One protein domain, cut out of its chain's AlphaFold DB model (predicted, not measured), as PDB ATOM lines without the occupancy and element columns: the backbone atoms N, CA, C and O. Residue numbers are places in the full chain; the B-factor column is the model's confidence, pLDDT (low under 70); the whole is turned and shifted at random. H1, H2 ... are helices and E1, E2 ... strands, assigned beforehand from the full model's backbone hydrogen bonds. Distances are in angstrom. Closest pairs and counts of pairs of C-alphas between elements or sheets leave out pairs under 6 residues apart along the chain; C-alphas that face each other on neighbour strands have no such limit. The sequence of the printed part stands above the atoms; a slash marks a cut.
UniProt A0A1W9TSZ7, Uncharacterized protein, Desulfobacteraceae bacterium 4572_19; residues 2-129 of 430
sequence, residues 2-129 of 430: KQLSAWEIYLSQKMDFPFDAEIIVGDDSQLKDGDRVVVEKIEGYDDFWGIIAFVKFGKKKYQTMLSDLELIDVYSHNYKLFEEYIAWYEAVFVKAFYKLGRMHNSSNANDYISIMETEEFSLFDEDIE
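Overview. This is residues 2 to 129 of the 430 residues of an uncharacterized protein of Desulfobacteraceae bacterium 4572_19 (UniProt A0A1W9TSZ7). A strongly twisted antiparallel sheet of five strands has two helices, H1 and the much longer H2, on one face, side by side and running opposite ways. H2 runs on past the sheet, and near its far end the small helix H3 stands crosswise to it, followed by a tail with no named element. The printed part has 128 residues, with three named helices and five named strands in the order H1 E1 E2 E3 E4 E5 H2 H3; the sheet's order is E4 E3 E2 E1 E5. The class is mixed, helices and strands. The whole is compact, with a radius of gyration of the C-alphas of 15.5 A, and spans 45 by 34 by 22 A.

Arrangement. H1, residues 2 to 14, is on the sheet at a height of 9.1 A, over E2, residues 36 to 46; the closest C-alphas are those of Ser 12 and Ile 42, 5.6 A apart. H1 runs only just slantwise to the strands, at 30.0 degrees to E2 on the local plane. E1, residues 19 to 23, and E2 form a hairpin, with N 21 and O 37 at 2.9 A. E2 bends by 86 degrees at residue 41. E2 and E3, residues 50 to 57, form a hairpin, with N 54 and O 41 at 2.9 A. E3 and E4, residues 60 to 65, form another, with N 55 and O 62 at 2.9 A. E1 to E4 make a meander, each strand the antiparallel neighbour of the one before. E5, residues 69 to 71, is an edge strand antiparallel to E1, with N 22 and O 70 at 2.8 A. H2, residues 77 to 104, is on the same face as H1, making two layers, helix and sheet. With residues 78 to 85 alone H2 touches H1, at a shallow tilt of 14 degrees, opposite ways; the closest C-alphas, of Leu 11 and Leu 81, are 7.2 A apart. H3, residues 109 to 116, is not on the sheet. It only just touches H2, with 3 pairs of C-alphas within 8 A, about perpendicular at 88 degrees; the closest are those of Leu 100 and Tyr 112, 7.1 A. In H1 every O i to N i+4 pair is within hydrogen-bond range; in H2 23 of 24 are, in H3 2 of 4.

Along the chain. H1 begins at C-alpha 2 (178.358, 230.681, 138.525) and is 18.4 A long. E1 measures 13.0 A, E2 22.8 A, E3 20.8 A, E4 16.7 A and E5 6.6 A. H2 is 41.7 A long, from C-alpha 77 (202.208, 226.134, 145.709). H3, 11.2 A long, ends at C-alpha 116 (181.757, 238.253, 120.856).

Size, cuts and confidence. The C-alphas farthest apart, of Lys 59 and Asn 105, are 46.7 A apart. The printed part has no cut. The link from E1 to E2 is long, 12 residues. Mean pLDDT of the printed part is 72.0; 50 residues are under 70, among them 90 to 129.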
ATOM      1  N   LYS A   2     177.925 231.253 137.221       61.56
ATOM      2  CA  LYS A   2     178.358 230.681 138.525       61.56
ATOM      3  C   LYS A   2     179.821 230.182 138.600       61.56
ATOM      4  O   LYS A   2     180.374 230.088 139.689       61.56
ATOM      5  N   GLN A   3     180.462 229.869 137.471       68.88
ATOM      6  CA  GLN A   3     181.744 229.136 137.452       68.88
ATOM      7  C   GLN A   3     182.981 230.023 137.599       68.88
ATOM      8  O   GLN A   3     183.879 229.691 138.366       68.88
ATOM      9  N   LEU A   4     183.025 231.162 136.898       74.38
ATOM     10  CA  LEU A   4     184.111 232.133 137.065       74.38
ATOM     11  C   LEU A   4     184.123 232.711 138.478       74.38
ATOM     12  O   LEU A   4     185.194 232.870 139.047       74.38
ATOM     13  N   SER A   5     182.947 232.936 139.065       73.75
ATOM     14  CA  SER A   5     182.834 233.342 140.466       73.75
ATOM     15  C   SER A   5     183.397 232.278 141.420       73.75
ATOM     16  O   SER A   5     184.139 232.619 142.337       73.75
ATOM     17  N   ALA A   6     183.143 230.986 141.177       73.62
ATOM     18  CA  ALA A   6     183.737 229.910 141.974       73.62
ATOM     19  C   ALA A   6     185.273 229.870 141.845       73.62
ATOM     20  O   ALA A   6     185.969 229.793 142.857       73.62
ATOM     21  N   TRP A   7     185.808 229.994 140.625       81.25
ATOM     22  CA  TRP A   7     187.255 230.078 140.391       81.25
ATOM     23  C   TRP A   7     187.885 231.324 141.014       81.25
ATOM     24  O   TRP A   7     188.956 231.232 141.608       81.25
ATOM     25  N   GLU A   8     187.227 232.479 140.921       85.94
ATOM     26  CA  GLU A   8     187.673 233.719 141.553       85.94
ATOM     27  C   GLU A   8     187.807 233.527 143.065       85.94
ATOM     28  O   GLU A   8     188.867 233.813 143.624       85.94
ATOM     29  N   ILE A   9     186.763 233.008 143.719       80.31
ATOM     30  CA  ILE A   9     186.743 232.764 145.166       80.31
ATOM     31  C   ILE A   9     187.827 231.750 145.543       80.31
ATOM     32  O   ILE A   9     188.644 232.029 146.423       80.31
ATOM     33  N   TYR A  10     187.883 230.613 144.847       82.06
ATOM     34  CA  TYR A  10     188.839 229.543 145.120       82.06
ATOM     35  C   TYR A  10     190.291 230.025 144.999       82.06
ATOM     36  O   TYR A  10     191.073 229.900 145.943       82.06
ATOM     37  N   LEU A  11     190.652 230.654 143.877       87.75
ATOM     38  CA  LEU A  11     192.017 231.128 143.640       87.75
ATOM     39  C   LEU A  11     192.391 232.284 144.568       87.75
ATOM     40  O   LEU A  11     193.521 232.328 145.051       87.75
ATOM     41  N   SER A  12     191.452 233.186 144.872       88.00
ATOM     42  CA  SER A  12     191.683 234.279 145.828       88.00
ATOM     43  C   SER A  12     192.020 233.775 147.231       88.00
ATOM     44  O   SER A  12     192.758 234.444 147.952       88.00
ATOM     45  N   GLN A  13     191.477 232.619 147.627       85.56
ATOM     46  CA  GLN A  13     191.698 232.025 148.946       85.56
ATOM     47  C   GLN A  13     192.915 231.098 148.999       85.56
ATOM     48  O   GLN A  13     193.587 231.036 150.028       85.56
ATOM     49  N   LYS A  14     193.171 230.344 147.925       86.19
ATOM     50  CA  LYS A  14     194.170 229.267 147.912       86.19
ATOM     51  C   LYS A  14     195.538 229.702 147.401       86.19
ATOM     52  O   LYS A  14     196.530 229.093 147.781       86.19
ATOM     53  N   MET A  15     195.614 230.725 146.550       90.94
ATOM     54  CA  MET A  15     196.906 231.197 146.054       90.94
ATOM     55  C   MET A  15     197.640 232.055 147.089       90.94
ATOM     56  O   MET A  15     197.085 232.967 147.701       90.94
ATOM     57  N   ASP A  16     198.940 231.815 147.206       94.31
ATOM     58  CA  ASP A  16     199.861 232.615 147.997       94.31
ATOM     59  C   ASP A  16     200.224 233.903 147.243       94.31
ATOM     60  O   ASP A  16     200.995 233.879 146.279       94.31
ATOM     61  N   PHE A  17     199.703 235.047 147.685       92.44
ATOM     62  CA  PHE A  17     200.069 236.358 147.141       92.44
ATOM     63  C   PHE A  17     201.072 237.109 148.042       92.44
ATOM     64  O   PHE A  17     200.970 237.048 149.270       92.44
ATOM     65  N   PRO A  18     201.992 237.913 147.472       95.00
ATOM     66  CA  PRO A  18     202.227 238.100 146.042       95.00
ATOM     67  C   PRO A  18     203.131 237.011 145.438       95.00
ATOM     68  O   PRO A  18     203.972 236.450 146.139       95.00
ATOM     69  N   PHE A  19     203.037 236.795 144.123       94.75
ATOM     70  CA  PHE A  19     203.930 235.888 143.388       94.75
ATOM     71  C   PHE A  19     204.427 236.483 142.065       94.75
ATOM     72  O   PHE A  19     203.833 237.411 141.517       94.75
ATOM     73  N   ASP A  20     205.542 235.953 141.559       93.19
ATOM     74  CA  ASP A  20     206.182 236.410 140.325       93.19
ATOM     75  C   ASP A  20     205.646 235.655 139.094       93.19
ATOM     76  O   ASP A  20     205.607 234.420 139.068       93.19
ATOM     77  N   ALA A  21     205.308 236.399 138.042       92.88
ATOM     78  CA  ALA A  21     204.853 235.869 136.760       92.88
ATOM     79  C   ALA A  21     205.474 236.630 135.574       92.88
ATOM     80  O   ALA A  21     206.037 237.720 135.719       92.88
ATOM     81  N   GLU A  22     205.385 236.046 134.387       91.19
ATOM     82  CA  GLU A  22     205.781 236.638 133.111       91.19
ATOM     83  C   GLU A  22     204.540 236.823 132.228       91.19
ATOM     84  O   GLU A  22     203.687 235.945 132.168       91.19
ATOM     85  N   ILE A  23     204.423 237.972 131.561       85.94
ATOM     86  CA  ILE A  23     203.346 238.240 130.597       85.94
ATOM     87  C   ILE A  23     203.607 237.405 129.339       85.94
ATOM     88  O   ILE A  23     204.647 237.579 128.698       85.94
ATOM     89  N   ILE A  24     202.679 236.528 128.965       74.44
ATOM     90  CA  ILE A  24     202.758 235.719 127.735       74.44
ATOM     91  C   ILE A  24     201.890 236.268 126.603       74.44
ATOM     92  O   ILE A  24     202.198 236.015 125.436       74.44
ATOM     93  N   VAL A  25     200.856 237.042 126.940       71.25
ATOM     94  CA  VAL A  25     199.994 237.747 125.986       71.25
ATOM     95  C   VAL A  25     199.892 239.206 126.422       71.25
ATOM     96  O   VAL A  25     199.154 239.559 127.332       71.25
ATOM     97  N   GLY A  26     200.709 240.061 125.813       63.06
ATOM     98  CA  GLY A  26     200.775 241.482 126.122       63.06
ATOM     99  C   GLY A  26     200.054 242.372 125.109       63.06
ATOM    100  O   GLY A  26     199.906 242.051 123.930       63.06
ATOM    101  N   ASP A  27     199.688 243.563 125.567       62.03
ATOM    102  CA  ASP A  27     199.285 244.695 124.736       62.03
ATOM    103  C   ASP A  27     200.527 245.549 124.401       62.03
ATOM    104  O   ASP A  27     201.318 245.929 125.270       62.03
ATOM    105  N   ASP A  28     200.684 245.925 123.127       51.28
ATOM    106  CA  ASP A  28     201.789 246.756 122.628       51.28
ATOM    107  C   ASP A  28     201.946 248.122 123.352       51.28
ATOM    108  O   ASP A  28     202.998 248.776 123.231       51.28
ATOM    109  N   SER A  29     200.935 248.560 124.108       55.84
ATOM    110  CA  SER A  29     200.841 249.867 124.755       55.84
ATOM    111  C   SER A  29     201.210 249.895 126.251       55.84
ATOM    112  O   SER A  29     201.801 250.895 126.681       55.84
ATOM    113  N   GLN A  30     200.956 248.836 127.038       76.00
ATOM    114  CA  GLN A  30     201.149 248.850 128.506       76.00
ATOM    115  C   GLN A  30     202.050 247.739 129.061       76.00
ATOM    116  O   GLN A  30     203.079 248.065 129.661       76.00
ATOM    117  N   LEU A  31     201.674 246.473 128.878       79.62
ATOM    118  CA  LEU A  31     202.386 245.286 129.366       79.62
ATOM    119  C   LEU A  31     202.735 244.406 128.170       79.62
ATOM    120  O   LEU A  31     201.842 244.046 127.414       79.62
ATOM    121  N   LYS A  32     204.014 244.079 127.983       80.62
ATOM    122  CA  LYS A  32     204.496 243.386 126.782       80.62
ATOM    123  C   LYS A  32     204.881 241.952 127.079       80.62
ATOM    124  O   LYS A  32     205.341 241.654 128.176       80.62
ATOM    125  N   ASP A  33     204.825 241.112 126.051       80.81
ATOM    126  CA  ASP A  33     205.333 239.744 126.109       80.81
ATOM    127  C   ASP A  33     206.752 239.698 126.698       80.81
ATOM    128  O   ASP A  33     207.692 240.349 126.211       80.81
ATOM    129  N   GLY A  34     206.910 238.893 127.742       77.19
ATOM    130  CA  GLY A  34     208.145 238.709 128.489       77.19
ATOM    131  C   GLY A  34     208.392 239.723 129.609       77.19
ATOM    132  O   GLY A  34     209.445 239.667 130.254       77.19
ATOM    133  N   ASP A  35     207.478 240.669 129.848       87.19
ATOM    134  CA  ASP A  35     207.556 241.547 131.012       87.19
ATOM    135  C   ASP A  35     207.304 240.739 132.290       87.19
ATOM    136  O   ASP A  35     206.329 240.000 132.411       87.19
ATOM    137  N   ARG A  36     208.204 240.890 133.266       92.94
ATOM    138  CA  ARG A  36     208.072 240.249 134.577       92.94
ATOM    139  C   ARG A  36     207.252 241.116 135.504       92.94
ATOM    140  O   ARG A  36     207.625 242.264 135.761       92.94
ATOM    141  N   VAL A  37     206.187 240.543 136.031       91.75
ATOM    142  CA  VAL A  37     205.224 241.219 136.886       91.75
ATOM    143  C   VAL A  37     205.086 240.492 138.215       91.75
ATOM    144  O   VAL A  37     205.348 239.298 138.323       91.75
ATOM    145  N   VAL A  38     204.668 241.239 139.231       95.00
ATOM    146  CA  VAL A  38     204.300 240.680 140.533       95.00
ATOM    147  C   VAL A  38     202.783 240.678 140.621       95.00
ATOM    148  O   VAL A  38     202.178 241.751 140.603       95.00
ATOM    149  N   VAL A  39     202.171 239.506 140.717       95.56
ATOM    150  CA  VAL A  39     200.731 239.358 140.931       95.56
ATOM    151  C   VAL A  39     200.441 239.603 142.410       95.56
ATOM    152  O   VAL A  39     200.976 238.903 143.266       95.56
ATOM    153  N   GLU A  40     199.644 240.627 142.734       93.38
ATOM    154  CA  GLU A  40     199.362 240.997 144.133       93.38
ATOM    155  C   GLU A  40     198.071 240.390 144.678       93.38
ATOM    156  O   GLU A  40     197.957 240.238 145.891       93.38
ATOM    157  N   LYS A  41     197.083 240.139 143.815       91.06
ATOM    158  CA  LYS A  41     195.789 239.536 144.158       91.06
ATOM    159  C   LYS A  41     195.008 239.200 142.886       91.06
ATOM    160  O   LYS A  41     195.272 239.788 141.832       91.06
ATOM    161  N   ILE A  42     193.995 238.350 143.018       93.69
ATOM    162  CA  ILE A  42     192.853 238.337 142.096       93.69
ATOM    163  C   ILE A  42     191.949 239.531 142.430       93.69
ATOM    164  O   ILE A  42     191.825 239.925 143.592       93.69
ATOM    165  N   GLU A  43     191.397 240.178 141.410       86.69
ATOM    166  CA  GLU A  43     190.546 241.362 141.584       86.69
ATOM    167  C   GLU A  43     189.089 241.145 141.185       86.69
ATOM    168  O   GLU A  43     188.230 241.912 141.619       86.69
ATOM    169  N   GLY A  44     188.823 240.125 140.380       86.62
ATOM    170  CA  GLY A  44     187.499 239.804 139.877       86.62
ATOM    171  C   GLY A  44     187.601 238.871 138.686       86.62
ATOM    172  O   GLY A  44     188.630 238.225 138.465       86.62
ATOM    173  N   TYR A  45     186.560 238.864 137.870       84.06
ATOM    174  CA  TYR A  45     186.546 238.191 136.585       84.06
ATOM    175  C   TYR A  45     185.788 239.021 135.554       84.06
ATOM    176  O   TYR A  45     184.999 239.904 135.891       84.06
ATOM    177  N   ASP A  46     186.062 238.729 134.294       81.56
ATOM    178  CA  ASP A  46     185.332 239.205 133.135       81.56
ATOM    179  C   ASP A  46     184.569 238.023 132.526       81.56
ATOM    180  O   ASP A  46     185.146 236.954 132.307       81.56
ATOM    181  N   ASP A  47     183.278 238.216 132.251       61.88
ATOM    182  CA  ASP A  47     182.382 237.180 131.713       61.88
ATOM    183  C   ASP A  47     182.781 236.679 130.310       61.88
ATOM    184  O   ASP A  47     182.211 235.709 129.813       61.88
ATOM    185  N   PHE A  48     183.757 237.312 129.658       58.75
ATOM    186  CA  PHE A  48     184.291 236.905 128.360       58.75
ATOM    187  C   PHE A  48     185.757 236.480 128.439       58.75
ATOM    188  O   PHE A  48     186.188 235.561 127.745       58.75
ATOM    189  N   TRP A  49     186.540 237.148 129.279       64.88
ATOM    190  CA  TRP A  49     187.995 237.018 129.246       64.88
ATOM    191  C   TRP A  49     188.590 236.278 130.445       64.88
ATOM    192  O   TRP A  49     189.766 235.921 130.396       64.88
ATOM    193  N   GLY A  50     187.784 235.927 131.450       80.12
ATOM    194  CA  GLY A  50     188.187 235.083 132.577       80.12
ATOM    195  C   GLY A  50     188.636 235.866 133.808       80.12
ATOM    196  O   GLY A  50     188.240 237.006 134.022       80.12
ATOM    197  N   ILE A  51     189.436 235.236 134.670       88.88
ATOM    198  CA  ILE A  51     189.869 235.812 135.949       88.88
ATOM    199  C   ILE A  51     190.815 236.997 135.728       88.88
ATOM    200  O   ILE A  51     191.822 236.883 135.029       88.88
ATOM    201  N   ILE A  52     190.534 238.116 136.397       89.81
ATOM    202  CA  ILE A  52     191.327 239.345 136.353       89.81
ATOM    203  C   ILE A  52     192.333 239.340 137.508       89.81
ATOM    204  O   ILE A  52     191.975 239.314 138.689       89.81
ATOM    205  N   ALA A  53     193.614 239.437 137.163       92.94
ATOM    206  CA  ALA A  53     194.722 239.542 138.096       92.94
ATOM    207  C   ALA A  53     195.209 240.993 138.220       92.94
ATOM    208  O   ALA A  53     195.442 241.692 137.229       92.94
ATOM    209  N   PHE A  54     195.439 241.436 139.457       92.38
ATOM    210  CA  PHE A  54     196.071 242.720 139.727       92.38
ATOM    211  C   PHE A  54     197.587 242.558 139.792       92.38
ATOM    212  O   PHE A  54     198.114 241.885 140.683       92.38
ATOM    213  N   VAL A  55     198.302 243.213 138.879       91.19
ATOM    214  CA  VAL A  55     199.747 243.033 138.714       91.19
ATOM    215  C   VAL A  55     200.524 244.336 138.878       91.19
ATOM    216  O   VAL A  55     200.091 245.431 138.505       91.19
ATOM    217  N   LYS A  56     201.731 244.228 139.428       89.88
ATOM    218  CA  LYS A  56     202.716 245.306 139.495       89.88
ATOM    219  C   LYS A  56     203.803 245.097 138.457       89.88
ATOM    220  O   LYS A  56     204.503 244.087 138.470       89.88
ATOM    221  N   PHE A  57     204.023 246.128 137.649       88.56
ATOM    222  CA  PHE A  57     205.178 246.236 136.768       88.56
ATOM    223  C   PHE A  57     205.974 247.496 137.129       88.56
ATOM    224  O   PHE A  57     205.527 248.640 136.965       88.56
ATOM    225  N   GLY A  58     207.159 247.299 137.710       84.75
ATOM    226  CA  GLY A  58     207.953 248.385 138.287       84.75
ATOM    227  C   GLY A  58     207.229 249.087 139.446       84.75
ATOM    228  O   GLY A  58     206.950 248.480 140.474       84.75
ATOM    229  N   LYS A  59     206.953 250.393 139.307       81.62
ATOM    230  CA  LYS A  59     206.213 251.195 140.312       81.62
ATOM    231  C   LYS A  59     204.728 251.368 139.983       81.62
ATOM    232  O   LYS A  59     204.018 252.034 140.734       81.62
ATOM    233  N   LYS A  60     204.285 250.854 138.836       81.56
ATOM    234  CA  LYS A  60     202.926 251.022 138.328       81.56
ATOM    235  C   LYS A  60     202.125 249.740 138.534       81.56
ATOM    236  O   LYS A  60     202.693 248.659 138.674       81.56
ATOM    237  N   LYS A  61     200.811 249.913 138.595       86.12
ATOM    238  CA  LYS A  61     199.813 248.881 138.853       86.12
ATOM    239  C   LYS A  61     198.928 248.748 137.619       86.12
ATOM    240  O   LYS A  61     198.599 249.773 137.022       86.12
ATOM    241  N   TYR A  62     198.593 247.517 137.269       87.19
ATOM    242  CA  TYR A  62     197.855 247.150 136.069       87.19
ATOM    243  C   TYR A  62     196.888 246.006 136.384       87.19
ATOM    244  O   TYR A  62     197.061 245.301 137.378       87.19
ATOM    245  N   GLN A  63     195.903 245.828 135.513       87.88
ATOM    246  CA  GLN A  63     195.028 244.661 135.475       87.88
ATOM    247  C   GLN A  63     195.330 243.891 134.191       87.88
ATOM    248  O   GLN A  63     195.602 244.508 133.161       87.88
ATOM    249  N   THR A  64     195.320 242.568 134.268       86.31
ATOM    250  CA  THR A  64     195.508 241.663 133.126       86.31
ATOM    251  C   THR A  64     194.755 240.369 133.397       86.31
ATOM    252  O   THR A  64     194.428 240.099 134.557       86.31
ATOM    253  N   MET A  65     194.480 239.560 132.374       89.25
ATOM    254  CA  MET A  65     193.869 238.256 132.621       89.25
ATOM    255  C   MET A  65     194.897 237.315 133.236       89.25
ATOM    256  O   MET A  65     196.073 237.325 132.873       89.25
ATOM    257  N   LEU A  66     194.458 236.484 134.176       89.06
ATOM    258  CA  LEU A  66     195.298 235.450 134.771       89.06
ATOM    259  C   LEU A  66     195.791 234.463 133.695       89.06
ATOM    260  O   LEU A  66     196.906 233.965 133.795       89.06
ATOM    261  N   SER A  67     195.000 234.258 132.636       84.38
ATOM    262  CA  SER A  67     195.349 233.476 131.444       84.38
ATOM    263  C   SER A  67     196.433 234.092 130.556       84.38
ATOM    264  O   SER A  67     197.035 233.378 129.760       84.38
ATOM    265  N   ASP A  68     196.748 235.378 130.724       86.69
ATOM    266  CA  ASP A  68     197.815 236.060 129.981       86.69
ATOM    267  C   ASP A  68     199.185 235.945 130.670       86.69
ATOM    268  O   ASP A  68     200.156 236.592 130.257       86.69
ATOM    269  N   LEU A  69     199.274 235.153 131.743       87.56
ATOM    270  CA  LEU A  69     200.456 235.012 132.588       87.56
ATOM    271  C   LEU A  69     201.080 233.614 132.489       87.56
ATOM    272  O   LEU A  69     200.426 232.631 132.171       87.56
ATOM    273  N   GLU A  70     202.364 233.521 132.818       87.50
ATOM    274  CA  GLU A  70     203.063 232.266 133.104       87.50
ATOM    275  C   GLU A  70     203.820 232.421 134.429       87.50
ATOM    276  O   GLU A  70     204.565 233.387 134.626       87.50
ATOM    277  N   LEU A  71     203.623 231.496 135.371       86.75
ATOM    278  CA  LEU A  71     204.308 231.547 136.665       86.75
ATOM    279  C   LEU A  71     205.808 231.295 136.493       86.75
ATOM    280  O   LEU A  71     206.233 230.355 135.825       86.75
ATOM    281  N   ILE A  72     206.629 232.118 137.153       83.69
ATOM    282  CA  ILE A  72     208.091 231.992 137.063       83.69
ATOM    283  C   ILE A  72     208.601 230.810 137.901       83.69
ATOM    284  O   ILE A  72     209.555 230.137 137.498       83.69
ATOM    285  N   ASP A  73     207.993 230.564 139.063       82.94
ATOM    286  CA  ASP A  73     208.357 229.452 139.943       82.94
ATOM    287  C   ASP A  73     207.400 228.267 139.780       82.94
ATOM    288  O   ASP A  73     206.338 228.193 140.402       82.94
ATOM    289  N   VAL A  74     207.833 227.306 138.966       75.00
ATOM    290  CA  VAL A  74     207.098 226.068 138.668       75.00
ATOM    291  C   VAL A  74     207.046 225.070 139.832       75.00
ATOM    292  O   VAL A  74     206.399 224.034 139.721       75.00
ATOM    293  N   TYR A  75     207.739 225.343 140.941       74.88
ATOM    294  CA  TYR A  75     207.678 224.525 142.158       74.88
ATOM    295  C   TYR A  75     206.871 225.193 143.277       74.88
ATOM    296  O   TYR A  75     206.769 224.635 144.372       74.88
ATOM    297  N   SER A  76     206.319 226.381 143.022       79.56
ATOM    298  CA  SER A  76     205.488 227.097 143.986       79.56
ATOM    299  C   SER A  76     204.157 226.381 144.225       79.56
ATOM    300  O   SER A  76     203.650 225.668 143.357       79.56
ATOM    301  N   HIS A  77     203.559 226.611 145.398       84.00
ATOM    302  CA  HIS A  77     202.208 226.134 145.709       84.00
ATOM    303  C   HIS A  77     201.190 226.581 144.645       84.00
ATOM    304  O   HIS A  77     200.364 225.789 144.195       84.00
ATOM    305  N   ASN A  78     201.340 227.820 144.168       89.44
ATOM    306  CA  ASN A  78     200.463 228.424 143.172       89.44
ATOM    307  C   ASN A  78     200.532 227.753 141.803       89.44
ATOM    308  O   ASN A  78     199.569 227.864 141.054       89.44
ATOM    309  N   TYR A  79     201.635 227.078 141.461       75.88
ATOM    310  CA  TYR A  79     201.808 226.509 140.126       75.88
ATOM    311  C   TYR A  79     200.708 225.502 139.787       75.88
ATOM    312  O   TYR A  79     200.118 225.576 138.717       75.88
ATOM    313  N   LYS A  80     200.364 224.617 140.730       78.94
ATOM    314  CA  LYS A  80     199.307 223.621 140.521       78.94
ATOM    315  C   LYS A  80     197.931 224.281 140.335       78.94
ATOM    316  O   LYS A  80     197.257 223.990 139.356       78.94
ATOM    317  N   LEU A  81     197.571 225.203 141.229       77.62
ATOM    318  CA  LEU A  81     196.296 225.937 141.194       77.62
ATOM    319  C   LEU A  81     196.147 226.760 139.905       77.62
ATOM    320  O   LEU A  81     195.065 226.857 139.332       77.62
ATOM    321  N   PHE A  82     197.251 227.356 139.449       81.25
ATOM    322  CA  PHE A  82     197.303 228.117 138.211       81.25
ATOM    323  C   PHE A  82     197.079 227.220 136.993       81.25
ATOM    324  O   PHE A  82     196.212 227.513 136.181       81.25
ATOM    325  N   GLU A  83     197.813 226.111 136.880       78.50
ATOM    326  CA  GLU A  83     197.675 225.176 135.756       78.50
ATOM    327  C   GLU A  83     196.266 224.566 135.681       78.50
ATOM    328  O   GLU A  83     195.722 224.422 134.589       78.50
ATOM    329  N   GLU A  84     195.641 224.261 136.824       77.44
ATOM    330  CA  GLU A  84     194.257 223.768 136.880       77.44
ATOM    331  C   GLU A  84     193.257 224.803 136.348       77.44
ATOM    332  O   GLU A  84     192.394 224.469 135.531       77.44
ATOM    333  N   TYR A  85     193.415 226.071 136.739       82.94
ATOM    334  CA  TYR A  85     192.613 227.165 136.200       82.94
ATOM    335  C   TYR A  85     192.833 227.363 134.694       82.94
ATOM    336  O   TYR A  85     191.860 227.503 133.955       82.94
ATOM    337  N   ILE A  86     194.085 227.364 134.222       79.06
ATOM    338  CA  ILE A  86     194.397 227.541 132.795       79.06
ATOM    339  C   ILE A  86     193.794 226.412 131.964       79.06
ATOM    340  O   ILE A  86     193.140 226.683 130.958       79.06
ATOM    341  N   ALA A  87     193.936 225.163 132.410       65.25
ATOM    342  CA  ALA A  87     193.352 224.014 131.731       65.25
ATOM    343  C   ALA A  87     191.821 224.131 131.628       65.25
ATOM    344  O   ALA A  87     191.246 223.872 130.568       65.25
ATOM    345  N   TRP A  88     191.156 224.562 132.706       77.56
ATOM    346  CA  TRP A  88     189.719 224.833 132.697       77.56
ATOM    347  C   TRP A  88     189.350 225.975 131.740       77.56
ATOM    348  O   TRP A  88     188.458 225.818 130.904       77.56
ATOM    349  N   TYR A  89     190.049 227.106 131.837       71.38
ATOM    350  CA  TYR A  89     189.795 228.304 131.043       71.38
ATOM    351  C   TYR A  89     189.925 228.020 129.545       71.38
ATOM    352  O   TYR A  89     189.022 228.346 128.775       71.38
ATOM    353  N   GLU A  90     191.002 227.348 129.129       63.19
ATOM    354  CA  GLU A  90     191.217 226.966 127.732       63.19
ATOM    355  C   GLU A  90     190.122 226.015 127.231       63.19
ATOM    356  O   GLU A  90     189.609 226.200 126.126       63.19
ATOM    357  N   ALA A  91     189.699 225.041 128.045       59.16
ATOM    358  CA  ALA A  91     188.628 224.117 127.678       59.16
ATOM    359  C   ALA A  91     187.282 224.832 127.468       59.16
ATOM    360  O   ALA A  91     186.561 224.532 126.511       59.16
ATOM    361  N   VAL A  92     186.937 225.793 128.332       61.44
ATOM    362  CA  VAL A  92     185.700 226.577 128.193       61.44
ATOM    363  C   VAL A  92     185.777 227.518 126.993       61.44
ATOM    364  O   VAL A  92     184.855 227.542 126.173       61.44
ATOM    365  N   PHE A  93     186.894 228.229 126.832       56.88
ATOM    366  CA  PHE A  93     187.112 229.153 125.723       56.88
ATOM    367  C   PHE A  93     187.000 228.430 124.375       56.88
ATOM    368  O   PHE A  93     186.235 228.839 123.503       56.88
ATOM    369  N   VAL A  94     187.656 227.276 124.225       51.97
ATOM    370  CA  VAL A  94     187.585 226.453 123.009       51.97
ATOM    371  C   VAL A  94     186.155 225.974 122.721       51.97
ATOM    372  O   VAL A  94     185.692 226.072 121.582       51.97
ATOM    373  N   LYS A  95     185.407 225.503 123.728       55.62
ATOM    374  CA  LYS A  95     184.004 225.080 123.546       55.62
ATOM    375  C   LYS A  95     183.098 226.228 123.108       55.62
ATOM    376  O   LYS A  95     182.227 226.033 122.255       55.62
ATOM    377  N   ALA A  96     183.317 227.428 123.637       54.38
ATOM    378  CA  ALA A  96     182.568 228.601 123.223       54.38
ATOM    379  C   ALA A  96     182.880 229.002 121.769       54.38
ATOM    380  O   ALA A  96     181.952 229.276 121.003       54.38
ATOM    381  N   PHE A  97     184.144 228.898 121.342       51.91
ATOM    382  CA  PHE A  97     184.532 229.026 119.931       51.91
ATOM    383  C   PHE A  97     183.786 228.028 119.035       51.91
ATOM    384  O   PHE A  97     183.258 228.408 117.990       51.91
ATOM    385  N   TYR A  98     183.667 226.764 119.456       47.47
ATOM    386  CA  TYR A  98     182.905 225.752 118.716       47.47
ATOM    387  C   TYR A  98     181.406 226.074 118.627       47.47
ATOM    388  O   TYR A  98     180.790 225.876 117.573       47.47
ATOM    389  N   LYS A  99     180.800 226.570 119.712       49.31
ATOM    390  CA  LYS A  99     179.382 226.963 119.739       49.31
ATOM    391  C   LYS A  99     179.131 228.150 118.801       49.31
ATOM    392  O   LYS A  99     178.220 228.078 117.975       49.31
ATOM    393  N   LEU A 100     179.979 229.179 118.849       50.53
ATOM    394  CA  LEU A 100     179.907 230.355 117.971       50.53
ATOM    395  C   LEU A 100     180.147 229.998 116.495       50.53
ATOM    396  O   LEU A 100     179.399 230.449 115.626       50.53
ATOM    397  N   GLY A 101     181.114 229.121 116.208       46.16
ATOM    398  CA  GLY A 101     181.365 228.595 114.863       46.16
ATOM    399  C   GLY A 101     180.156 227.879 114.260       46.16
ATOM    400  O   GLY A 101     179.816 228.106 113.097       46.16
ATOM    401  N   ARG A 102     179.444 227.072 115.062       51.12
ATOM    402  CA  ARG A 102     178.205 226.408 114.623       51.12
ATOM    403  C   ARG A 102     177.041 227.373 114.413       51.12
ATOM    404  O   ARG A 102     176.303 227.197 113.449       51.12
ATOM    405  N   MET A 103     176.866 228.363 115.288       49.19
ATOM    406  CA  MET A 103     175.750 229.316 115.186       49.19
ATOM    407  C   MET A 103     175.892 230.251 113.983       49.19
ATOM    408  O   MET A 103     174.905 230.529 113.307       49.19
ATOM    409  N   HIS A 104     177.119 230.667 113.666       50.56
ATOM    410  CA  HIS A 104     177.382 231.645 112.607       50.56
ATOM    411  C   HIS A 104     177.887 231.031 111.295       50.56
ATOM    412  O   HIS A 104     178.175 231.757 110.346       50.56
ATOM    413  N   ASN A 105     177.975 229.696 111.219       48.56
ATOM    414  CA  ASN A 105     178.428 228.937 110.046       48.56
ATOM    415  C   ASN A 105     179.747 229.476 109.447       48.56
ATOM    416  O   ASN A 105     179.971 229.434 108.236       48.56
ATOM    417  N   SER A 106     180.597 230.021 110.320       42.59
ATOM    418  CA  SER A 106     181.945 230.495 110.023       42.59
ATOM    419  C   SER A 106     182.925 229.527 110.674       42.59
ATOM    420  O   SER A 106     182.609 228.939 111.709       42.59
ATOM    421  N   SER A 107     184.104 229.367 110.077       46.09
ATOM    422  CA  SER A 107     185.259 228.620 110.604       46.09
ATOM    423  C   SER A 107     186.483 229.527 110.822       46.09
ATOM    424  O   SER A 107     187.593 229.051 111.056       46.09
ATOM    425  N   ASN A 108     186.302 230.848 110.709       45.31
ATOM    426  CA  ASN A 108     187.373 231.838 110.738       45.31
ATOM    427  C   ASN A 108     187.486 232.504 112.116       45.31
ATOM    428  O   ASN A 108     186.643 233.317 112.490       45.31
ATOM    429  N   ALA A 109     188.592 232.225 112.816       40.09
ATOM    430  CA  ALA A 109     188.899 232.731 114.156       40.09
ATOM    431  C   ALA A 109     188.738 234.262 114.324       40.09
ATOM    432  O   ALA A 109     188.375 234.728 115.401       40.09
ATOM    433  N   ASN A 110     188.993 235.044 113.265       40.09
ATOM    434  CA  ASN A 110     188.952 236.511 113.317       40.09
ATOM    435  C   ASN A 110     187.535 237.100 113.253       40.09
ATOM    436  O   ASN A 110     187.349 238.240 113.673       40.09
ATOM    437  N   ASP A 111     186.547 236.354 112.750       46.97
ATOM    438  CA  ASP A 111     185.159 236.833 112.709       46.97
ATOM    439  C   ASP A 111     184.540 236.794 114.120       46.97
ATOM    440  O   ASP A 111     183.719 237.643 114.468       46.97
ATOM    441  N   TYR A 112     184.998 235.879 114.984       49.81
ATOM    442  CA  TYR A 112     184.405 235.654 116.305       49.81
ATOM    443  C   TYR A 112     184.722 236.726 117.338       49.81
ATOM    444  O   TYR A 112     183.856 236.999 118.155       49.81
ATOM    445  N   ILE A 113     185.893 237.377 117.291       45.88
ATOM    446  CA  ILE A 113     186.204 238.488 118.214       45.88
ATOM    447  C   ILE A 113     185.191 239.624 118.005       45.88
ATOM    448  O   ILE A 113     184.642 240.153 118.964       45.88
ATOM    449  N   SER A 114     184.847 239.921 116.747       51.09
ATOM    450  CA  SER A 114     183.839 240.939 116.424       51.09
ATOM    451  C   SER A 114     182.402 240.526 116.770       51.09
ATOM    452  O   SER A 114     181.579 241.383 117.077       51.09
ATOM    453  N   ILE A 115     182.094 239.224 116.749       51.72
ATOM    454  CA  ILE A 115     180.784 238.673 117.137       51.72
ATOM    455  C   ILE A 115     180.642 238.659 118.668       51.72
ATOM    456  O   ILE A 115     179.625 239.103 119.189       51.72
ATOM    457  N   MET A 116     181.686 238.238 119.389       47.97
ATOM    458  CA  MET A 116     181.757 238.253 120.856       47.97
ATOM    459  C   MET A 116     181.627 239.664 121.441       47.97
ATOM    460  O   MET A 116     181.067 239.825 122.517       47.97
ATOM    461  N   GLU A 117     182.120 240.689 120.741       52.09
ATOM    462  CA  GLU A 117     181.997 242.092 121.161       52.09
ATOM    463  C   GLU A 117     180.631 242.727 120.822       52.09
ATOM    464  O   GLU A 117     180.338 243.824 121.301       52.09
ATOM    465  N   THR A 118     179.801 242.093 119.977       50.81
ATOM    466  CA  THR A 118     178.548 242.687 119.458       50.81
ATOM    467  C   THR A 118     177.269 241.944 119.846       50.81
ATOM    468  O   THR A 118     176.208 242.570 119.869       50.81
ATOM    469  N   GLU A 119     177.343 240.657 120.182       47.06
ATOM    470  CA  GLU A 119     176.237 239.878 120.744       47.06
ATOM    471  C   GLU A 119     176.464 239.713 122.258       47.06
ATOM    472  O   GLU A 119     177.544 239.303 122.672       47.06
ATOM    473  N   GLU A 120     175.470 240.033 123.102       47.12
ATOM    474  CA  GLU A 120     175.482 239.734 124.549       47.12
ATOM    475  C   GLU A 120     175.474 238.205 124.762       47.12
ATOM    476  O   GLU A 120     174.448 237.598 125.067       47.12
ATOM    477  N   PHE A 121     176.611 237.552 124.525       46.53
ATOM    478  CA  PHE A 121     176.779 236.107 124.602       46.53
ATOM    479  C   PHE A 121     177.695 235.749 125.771       46.53
ATOM    480  O   PHE A 121     178.916 235.774 125.647       46.53
ATOM    481  N   SER A 122     177.115 235.391 126.915       51.12
ATOM    482  CA  SER A 122     177.889 234.918 128.067       51.12
ATOM    483  C   SER A 122     178.531 233.564 127.745       51.12
ATOM    484  O   SER A 122     177.830 232.574 127.521       51.12
ATOM    485  N   LEU A 123     179.870 233.503 127.725       51.06
ATOM    486  CA  LEU A 123     180.621 232.264 127.455       51.06
ATOM    487  C   LEU A 123     180.391 231.194 128.542       51.06
ATOM    488  O   LEU A 123     180.706 230.024 128.323       51.06
ATOM    489  N   PHE A 124     179.838 231.589 129.695       51.28
ATOM    490  CA  PHE A 124     179.779 230.798 130.926       51.28
ATOM    491  C   PHE A 124     178.347 230.550 131.439       51.28
ATOM    492  O   PHE A 124     178.175 230.356 132.650       51.28
ATOM    493  N   ASP A 125     177.323 230.592 130.575       44.78
ATOM    494  CA  ASP A 125     175.942 230.246 130.953       44.78
ATOM    495  C   ASP A 125     175.526 228.804 130.618       44.78
ATOM    496  O   ASP A 125     175.668 228.340 129.487       44.78
ATOM    497  N   GLU A 126     175.049 228.192 131.709       46.03
ATOM    498  CA  GLU A 126     174.353 226.936 132.032       46.03
ATOM    499  C   GLU A 126     174.619 225.672 131.182       46.03
ATOM    500  O   GLU A 126     174.514 225.656 129.958       46.03
ATOM    501  N   ASP A 127     174.959 224.597 131.911       44.31
ATOM    502  CA  ASP A 127     175.203 223.202 131.495       44.31
ATOM    503  C   ASP A 127     176.599 222.823 130.973       44.31
ATOM    504  O   ASP A 127     176.751 221.981 130.087       44.31
ATOM    505  N   ILE A 128     177.666 223.388 131.544       46.94
ATOM    506  CA  ILE A 128     179.027 222.889 131.293       46.94
ATOM    507  C   ILE A 128     179.670 222.522 132.624       46.94
ATOM    508  O   ILE A 128     180.324 223.363 133.215       46.94
ATOM    509  N   GLU A 129     179.520 221.293 133.117       46.59
ATOM    510  CA  GLU A 129     180.307 220.821 134.265       46.59
ATOM    511  C   GLU A 129     181.624 220.178 133.801       46.59
ATOM    512  O   GLU A 129     181.634 219.046 133.317       46.59
TER     513      GLU A 129